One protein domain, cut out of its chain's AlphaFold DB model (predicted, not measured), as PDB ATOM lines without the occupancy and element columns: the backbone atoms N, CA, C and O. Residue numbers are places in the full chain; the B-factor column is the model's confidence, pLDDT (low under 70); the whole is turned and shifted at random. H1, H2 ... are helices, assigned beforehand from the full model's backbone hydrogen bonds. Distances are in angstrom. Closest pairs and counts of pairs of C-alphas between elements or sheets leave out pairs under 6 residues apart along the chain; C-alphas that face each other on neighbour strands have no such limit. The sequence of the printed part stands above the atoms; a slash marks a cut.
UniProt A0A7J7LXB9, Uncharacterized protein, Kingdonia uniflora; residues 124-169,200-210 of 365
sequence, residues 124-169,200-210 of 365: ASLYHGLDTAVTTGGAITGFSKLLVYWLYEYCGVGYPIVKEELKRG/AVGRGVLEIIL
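AT A GLANCE: This is residues 124 to 169 and 200 to 210 of the 365 residues of an uncharacterized protein of Kingdonia uniflora (UniProt A0A7J7LXB9). Three helices, H1, H2 and H4, are loosely gathered into a body with few contacts between them, and a thin tail sticks out from it with residues 161 to 169, which hold the short helix H3. H2 begins near the first turns of H1 and runs off about perpendicular to it, while H4 lies near the later part of H1. The printed part has 57 residues with four named helices, in the order H1, H2, H3, H4, and no named strand; its class is all helix. It is only just loose, close to extended, with a radius of gyration of the C-alphas of 15.3 A. The C-alphas span 50 by 20 by 18 A, and the tail makes much of that length, for the body without residues 161 to 169 spans 32 by 20 by 16 A.

HOW THE PARTS SIT: The longest helix by residues is H1, residues 124 to 136. It only just touches H4, residues 200 to 210, with 3 pairs of C-alphas within 8 A, and does so with residues 130 to 134 alone. Their closest C-alphas, those of Val 134 and Gly 202, are 6.4 A apart. H1 and H4 run opposite ways at a steep tilt of 48 degrees. H1 is close to H2, residues 144 to 155, but not clearly touching it; their closest C-alphas, those of Leu 126 and Ser 144, are 7.5 A apart. The lines of H1 and H2 are about perpendicular, at 82 degrees. H2 and H4 are apart. H3, residues 163 to 167, touches no helix and belongs to the stretch 161 to 169 that stands free. In H1, H2, H3 and H4, every O i to N i+4 pair is within hydrogen-bond range.

IN THESE COORDINATES: H1 begins with C-alpha 124 at (-38.400, 27.926, -92.588) and is 17.8 A long from first to last C-alpha. H2 measures 15.8 A in the same way, and its C-alpha 144 is at (-31.879, 17.242, -92.818). H3, five residues, measures 6.3 A. H4 measures 14.1 A and ends with C-alpha 210 at (-46.485, 22.011, -105.648).

THE WHOLE: The two C-alphas farthest apart, those of Thr 136 and Gly 169, are 49.9 A apart. Residues 170 to 199 are cut out and not printed; C-alphas 169 and 200 are 41.0 A apart across this cut. The links H1 to H2 and H2 to H3, with 7 residues each, are short; the link H3 to H4 runs across the cut. The mean pLDDT of the printed part is 71.1, and residues 158 to 169 and 200 to 210 are under 70.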
ATOM      1  N   ALA A 124     -38.734  26.809 -91.712       91.75
ATOM      2  CA  ALA A 124     -38.400  27.926 -92.588       91.75
ATOM      3  C   ALA A 124     -36.943  27.852 -93.070       91.75
ATOM      4  O   ALA A 124     -36.679  27.986 -94.267       91.75
ATOM      5  N   SER A 125     -36.003  27.551 -92.166       90.06
ATOM      6  CA  SER A 125     -34.594  27.363 -92.517       90.06
ATOM      7  C   SER A 125     -34.389  26.194 -93.480       90.06
ATOM      8  O   SER A 125     -33.587  26.310 -94.405       90.06
ATOM      9  N   LEU A 126     -35.089  25.075 -93.281       91.19
ATOM     10  CA  LEU A 126     -35.002  23.919 -94.169       91.19
ATOM     11  C   LEU A 126     -35.572  24.237 -95.558       91.19
ATOM     12  O   LEU A 126     -34.948  23.909 -96.564       91.19
ATOM     13  N   TYR A 127     -36.728  24.900 -95.627       92.12
ATOM     14  CA  TYR A 127     -37.324  25.328 -96.894       92.12
ATOM     15  C   TYR A 127     -36.404  26.284 -97.653       92.12
ATOM     16  O   TYR A 127     -36.198  26.109 -98.852       92.12
ATOM     17  N   HIS A 128     -35.801  27.247 -96.956       89.69
ATOM     18  CA  HIS A 128     -34.824  28.147 -97.555       89.69
ATOM     19  C   HIS A 128     -33.577  27.399 -98.053       89.69
ATOM     20  O   HIS A 128     -33.097  27.661 -99.158       89.69
ATOM     21  N   GLY A 129     -33.072  26.434 -97.277       89.81
ATOM     22  CA  GLY A 129     -31.942  25.590 -97.667       89.81
ATOM     23  C   GLY A 129     -32.235  24.734 -98.900       89.81
ATOM     24  O   GLY A 129     -31.394  24.629 -99.792       89.81
ATOM     25  N   LEU A 130     -33.445  24.176 -98.999       89.75
ATOM     26  CA  LEU A 130     -33.911  23.449-100.180       89.75
ATOM     27  C   LEU A 130     -34.028  24.353-101.409       89.75
ATOM     28  O   LEU A 130     -33.536  23.989-102.475       89.75
ATOM     29  N   ASP A 131     -34.654  25.521-101.272       92.44
ATOM     30  CA  ASP A 131     -34.807  26.476-102.373       92.44
ATOM     31  C   ASP A 131     -33.440  26.955-102.882       92.44
ATOM     32  O   ASP A 131     -33.157  26.940-104.083       92.44
ATOM     33  N   THR A 132     -32.524  27.256-101.960       87.50
ATOM     34  CA  THR A 132     -31.142  27.624-102.285       87.50
ATOM     35  C   THR A 132     -30.414  26.482-102.992       87.50
ATOM     36  O   THR A 132     -29.743  26.708-103.997       87.50
ATOM     37  N   ALA A 133     -30.560  25.242-102.522       88.94
ATOM     38  CA  ALA A 133     -29.951  24.079-103.162       88.94
ATOM     39  C   ALA A 133     -30.503  23.843-104.580       88.94
ATOM     40  O   ALA A 133     -29.739  23.523-105.489       88.94
ATOM     41  N   VAL A 134     -31.803  24.055-104.804       90.06
ATOM     42  CA  VAL A 134     -32.430  23.933-106.132       90.06
ATOM     43  C   VAL A 134     -31.966  25.039-107.080       90.06
ATOM     44  O   VAL A 134     -31.676  24.766-108.244       90.06
ATOM     45  N   THR A 135     -31.883  26.278-106.597       91.25
ATOM     46  CA  THR A 135     -31.533  27.449-107.418       91.25
ATOM     47  C   THR A 135     -30.041  27.526-107.729       91.25
ATOM     48  O   THR A 135     -29.662  27.820-108.862       91.25
ATOM     49  N   THR A 136     -29.185  27.238-106.748       89.88
ATOM     50  CA  THR A 136     -27.723  27.373-106.870       89.88
ATOM     51  C   THR A 136     -27.003  26.051-107.142       89.88
ATOM     52  O   THR A 136     -25.837  26.060-107.530       89.88
ATOM     53  N   GLY A 137     -27.668  24.908-106.945       86.25
ATOM     54  CA  GLY A 137     -27.028  23.589-106.968       86.25
ATOM     55  C   GLY A 137     -26.129  23.316-105.755       86.25
ATOM     56  O   GLY A 137     -25.300  22.407-105.811       86.25
ATOM     57  N   GLY A 138     -26.240  24.122-104.694       84.56
ATOM     58  CA  GLY A 138     -25.464  23.984-103.463       84.56
ATOM     59  C   GLY A 138     -25.883  22.799-102.585       84.56
ATOM     60  O   GLY A 138     -26.838  22.076-102.872       84.56
ATOM     61  N   ALA A 139     -25.155  22.605-101.483       83.75
ATOM     62  CA  ALA A 139     -25.525  21.633-100.458       83.75
ATOM     63  C   ALA A 139     -26.822  22.056 -99.748       83.75
ATOM     64  O   ALA A 139     -27.037  23.240 -99.494       83.75
ATOM     65  N   ILE A 140     -27.660  21.079 -99.396       85.06
ATOM     66  CA  ILE A 140     -28.867  21.317 -98.600       85.06
ATOM     67  C   ILE A 140     -28.444  21.693 -97.177       85.06
ATOM     68  O   ILE A 140     -27.678  20.967 -96.542       85.06
ATOM     69  N   THR A 141     -28.956  22.817 -96.686       87.31
ATOM     70  CA  THR A 141     -28.781  23.291 -95.308       87.31
ATOM     71  C   THR A 141     -30.088  23.173 -94.517       87.31
ATOM     72  O   THR A 141     -31.164  23.008 -95.095       87.31
ATOM     73  N   GLY A 142     -30.000  23.237 -93.186       87.88
ATOM     74  CA  GLY A 142     -31.128  23.082 -92.263       87.88
ATOM     75  C   GLY A 142     -31.283  21.657 -91.718       87.88
ATOM     76  O   GLY A 142     -30.379  20.825 -91.823       87.88
ATOM     77  N   PHE A 143     -32.438  21.369 -91.113       89.75
ATOM     78  CA  PHE A 143     -32.676  20.118 -90.388       89.75
ATOM     79  C   PHE A 143     -32.928  18.919 -91.317       89.75
ATOM     80  O   PHE A 143     -34.056  18.476 -91.537       89.75
ATOM     81  N   SER A 144     -31.846  18.358 -91.858       85.25
ATOM     82  CA  SER A 144     -31.879  17.242 -92.818       85.25
ATOM     83  C   SER A 144     -32.594  15.985 -92.302       85.25
ATOM     84  O   SER A 144     -33.160  15.230 -93.093       85.25
ATOM     85  N   LYS A 145     -32.632  15.759 -90.982       86.69
ATOM     86  CA  LYS A 145     -33.348  14.623 -90.377       86.69
ATOM     87  C   LYS A 145     -34.848  14.668 -90.650       86.69
ATOM     88  O   LYS A 145     -35.448  13.616 -90.862       86.69
ATOM     89  N   LEU A 146     -35.433  15.864 -90.733       88.00
ATOM     90  CA  LEU A 146     -36.835  16.016 -91.101       88.00
ATOM     91  C   LEU A 146     -37.093  15.564 -92.543       88.00
ATOM     92  O   LEU A 146     -38.099  14.909 -92.803       88.00
ATOM     93  N   LEU A 147     -36.167  15.836 -93.469       86.75
ATOM     94  CA  LEU A 147     -36.263  15.331 -94.845       86.75
ATOM     95  C   LEU A 147     -36.177  13.813 -94.899       86.75
ATOM     96  O   LEU A 147     -36.905  13.188 -95.663       86.75
ATOM     97  N   VAL A 148     -35.292  13.224 -94.094       86.81
ATOM     98  CA  VAL A 148     -35.164  11.768 -93.998       86.81
ATOM     99  C   VAL A 148     -36.479  11.164 -93.510       86.81
ATOM    100  O   VAL A 148     -36.992  10.251 -94.149       86.81
ATOM    101  N   TYR A 149     -37.064  11.709 -92.439       85.88
ATOM    102  CA  TYR A 149     -38.362  11.266 -91.928       85.88
ATOM    103  C   TYR A 149     -39.478  11.410 -92.974       85.88
ATOM    104  O   TYR A 149     -40.220  10.465 -93.228       85.88
ATOM    105  N   TRP A 150     -39.544  12.558 -93.650       86.31
ATOM    106  CA  TRP A 150     -40.503  12.791 -94.728       86.31
ATOM    107  C   TRP A 150     -40.339  11.778 -95.873       86.31
ATOM    108  O   TRP A 150     -41.323  11.246 -96.384       86.31
ATOM    109  N   LEU A 151     -39.100  11.461 -96.258       84.81
ATOM    110  CA  LEU A 151     -38.808  10.475 -97.296       84.81
ATOM    111  C   LEU A 151     -39.251   9.065 -96.880       84.81
ATOM    112  O   LEU A 151     -39.800   8.333 -97.704       84.81
ATOM    113  N   TYR A 152     -39.040   8.692 -95.616       85.06
ATOM    114  CA  TYR A 152     -39.526   7.425 -95.070       85.06
ATOM    115  C   TYR A 152     -41.050   7.322 -95.174       85.06
ATOM    116  O   TYR A 152     -41.555   6.345 -95.726       85.06
ATOM    117  N   GLU A 153     -41.760   8.355 -94.722       83.50
ATOM    118  CA  GLU A 153     -43.224   8.376 -94.685       83.50
ATOM    119  C   GLU A 153     -43.848   8.346 -96.090       83.50
ATOM    120  O   GLU A 153     -44.771   7.579 -96.360       83.50
ATOM    121  N   TYR A 154     -43.335   9.158 -97.022       82.25
ATOM    122  CA  TYR A 154     -43.997   9.369 -98.314       82.25
ATOM    123  C   TYR A 154     -43.442   8.535 -99.466       82.25
ATOM    124  O   TYR A 154     -44.181   8.240-100.408       82.25
ATOM    125  N   CYS A 155     -42.162   8.157 -99.436       81.12
ATOM    126  CA  CYS A 155     -41.573   7.335-100.495       81.12
ATOM    127  C   CYS A 155     -41.587   5.842-100.166       81.12
ATOM    128  O   CYS A 155     -41.234   5.041-101.032       81.12
ATOM    129  N   GLY A 156     -41.989   5.456 -98.949       74.19
ATOM    130  CA  GLY A 156     -42.017   4.057 -98.533       74.19
ATOM    131  C   GLY A 156     -40.642   3.399 -98.638       74.19
ATOM    132  O   GLY A 156     -40.550   2.205 -98.928       74.19
ATOM    133  N   VAL A 157     -39.567   4.180 -98.455       71.50
ATOM    134  CA  VAL A 157     -38.216   3.633 -98.296       71.50
ATOM    135  C   VAL A 157     -38.314   2.739 -97.068       71.50
ATOM    136  O   VAL A 157     -38.579   3.247 -95.990       71.50
ATOM    137  N   GLY A 158     -38.269   1.419 -97.265       57.03
ATOM    138  CA  GLY A 158     -38.827   0.442 -96.325       57.03
ATOM    139  C   GLY A 158     -38.508   0.712 -94.853       57.03
ATOM    140  O   GLY A 158     -37.412   1.168 -94.518       57.03
ATOM    141  N   TYR A 159     -39.476   0.407 -93.981       57.53
ATOM    142  CA  TYR A 159     -39.306   0.522 -92.536       57.53
ATOM    143  C   TYR A 159     -37.989  -0.135 -92.106       57.53
ATOM    144  O   TYR A 159     -37.672  -1.230 -92.591       57.53
ATOM    145  N   PRO A 160     -37.210   0.502 -91.215       56.31
ATOM    146  CA  PRO A 160     -36.024  -0.133 -90.674       56.31
ATOM    147  C   PRO A 160     -36.445  -1.457 -90.029       56.31
ATOM    148  O   PRO A 160     -37.209  -1.477 -89.066       56.31
ATOM    149  N   ILE A 161     -35.986  -2.575 -90.594       58.47
ATOM    150  CA  ILE A 161     -36.273  -3.904 -90.054       58.47
ATOM    151  C   ILE A 161     -35.528  -4.007 -88.722       58.47
ATOM    152  O   ILE A 161     -34.309  -4.194 -88.687       58.47
ATOM    153  N   VAL A 162     -36.255  -3.852 -87.618       58.03
ATOM    154  CA  VAL A 162     -35.706  -4.031 -86.274       58.03
ATOM    155  C   VAL A 162     -35.371  -5.512 -86.111       58.03
ATOM    156  O   VAL A 162     -36.248  -6.372 -86.105       58.03
ATOM    157  N   LYS A 163     -34.075  -5.832 -86.007       54.94
ATOM    158  CA  LYS A 163     -33.557  -7.215 -85.968       54.94
ATOM    159  C   LYS A 163     -34.112  -8.073 -84.820       54.94
ATOM    160  O   LYS A 163     -33.914  -9.287 -84.840       54.94
ATOM    161  N   GLU A 164     -34.790  -7.493 -83.834       54.09
ATOM    162  CA  GLU A 164     -35.489  -8.260 -82.795       54.09
ATOM    163  C   GLU A 164     -36.622  -9.126 -83.361       54.09
ATOM    164  O   GLU A 164     -36.812 -10.252 -82.902       54.09
ATOM    165  N   GLU A 165     -37.295  -8.666 -84.419       49.53
ATOM    166  CA  GLU A 165     -38.292  -9.452 -85.160       49.53
ATOM    167  C   GLU A 165     -37.638 -10.645 -85.882       49.53
ATOM    168  O   GLU A 165     -38.193 -11.741 -85.887       49.53
ATOM    169  N   LEU A 166     -36.409 -10.472 -86.395       51.19
ATOM    170  CA  LEU A 166     -35.629 -11.551 -87.018       51.19
ATOM    171  C   LEU A 166     -35.151 -12.599 -86.002       51.19
ATOM    172  O   LEU A 166     -35.099 -13.784 -86.319       51.19
ATOM    173  N   LYS A 167     -34.782 -12.182 -84.782       50.88
ATOM    174  CA  LYS A 167     -34.315 -13.104 -83.732       50.88
ATOM    175  C   LYS A 167     -35.442 -13.946 -83.137       50.88
ATOM    176  O   LYS A 167     -35.176 -15.042 -82.659       50.88
ATOM    177  N   ARG A 168     -36.686 -13.456 -83.157       52.56
ATOM    178  CA  ARG A 168     -37.846 -14.176 -82.606       52.56
ATOM    179  C   ARG A 168     -38.433 -15.233 -83.542       52.56
ATOM    180  O   ARG A 168     -39.423 -15.850 -83.168       52.56
ATOM    181  N   GLY A 169     -37.852 -15.453 -84.726       47.44
ATOM    182  CA  GLY A 169     -38.312 -16.494 -85.651       47.44
ATOM    183  C   GLY A 169     -39.779 -16.345 -86.058       47.44
ATOM    184  O   GLY A 169     -40.390 -17.315 -86.495       47.44
ATOM    185  N   ALA A 200     -33.738  16.279-110.727       35.00
ATOM    186  CA  ALA A 200     -35.033  15.612-110.867       35.00
ATOM    187  C   ALA A 200     -35.640  15.166-109.530       35.00
ATOM    188  O   ALA A 200     -36.859  15.155-109.420       35.00
ATOM    189  N   VAL A 201     -34.839  14.840-108.512       40.38
ATOM    190  CA  VAL A 201     -35.333  14.522-107.161       40.38
ATOM    191  C   VAL A 201     -35.699  15.805-106.420       40.38
ATOM    192  O   VAL A 201     -36.802  15.886-105.897       40.38
ATOM    193  N   GLY A 202     -34.857  16.843-106.446       39.94
ATOM    194  CA  GLY A 202     -35.197  18.147-105.859       39.94
ATOM    195  C   GLY A 202     -36.406  18.791-106.545       39.94
ATOM    196  O   GLY A 202     -37.361  19.196-105.884       39.94
ATOM    197  N   ARG A 203     -36.424  18.789-107.884       39.19
ATOM    198  CA  ARG A 203     -37.566  19.251-108.683       39.19
ATOM    199  C   ARG A 203     -38.771  18.334-108.545       39.19
ATOM    200  O   ARG A 203     -39.871  18.846-108.529       39.19
ATOM    201  N   GLY A 204     -38.597  17.022-108.416       41.50
ATOM    202  CA  GLY A 204     -39.685  16.062-108.236       41.50
ATOM    203  C   GLY A 204     -40.344  16.181-106.864       41.50
ATOM    204  O   GLY A 204     -41.562  16.172-106.779       41.50
ATOM    205  N   VAL A 205     -39.565  16.379-105.799       45.75
ATOM    206  CA  VAL A 205     -40.069  16.669-104.448       45.75
ATOM    207  C   VAL A 205     -40.796  18.012-104.441       45.75
ATOM    208  O   VAL A 205     -41.940  18.083-103.995       45.75
ATOM    209  N   LEU A 206     -40.196  19.051-105.029       43.12
ATOM    210  CA  LEU A 206     -40.825  20.365-105.147       43.12
ATOM    211  C   LEU A 206     -42.076  20.324-106.044       43.12
ATOM    212  O   LEU A 206     -43.086  20.916-105.697       43.12
ATOM    213  N   GLU A 207     -42.068  19.585-107.155       42.53
ATOM    214  CA  GLU A 207     -43.212  19.408-108.055       42.53
ATOM    215  C   GLU A 207     -44.293  18.510-107.450       42.53
ATOM    216  O   GLU A 207     -45.456  18.748-107.732       42.53
ATOM    217  N   ILE A 208     -43.990  17.521-106.605       46.44
ATOM    218  CA  ILE A 208     -45.001  16.710-105.895       46.44
ATOM    219  C   ILE A 208     -45.667  17.535-104.795       46.44
ATOM    220  O   ILE A 208     -46.893  17.505-104.665       46.44
ATOM    221  N   ILE A 209     -44.876  18.322-104.062       43.84
ATOM    222  CA  ILE A 209     -45.387  19.307-103.111       43.84
ATOM    223  C   ILE A 209     -46.274  20.300-103.879       43.84
ATOM    224  O   ILE A 209     -47.474  20.360-103.639       43.84
ATOM    225  N   LEU A 210     -45.752  20.986-104.897       39.94
ATOM    226  CA  LEU A 210     -46.485  22.011-105.648       39.94
ATOM    227  C   LEU A 210     -47.636  21.465-106.513       39.94
ATOM    228  O   LEU A 210     -48.605  22.185-106.723       39.94
TER     229      LEU A 210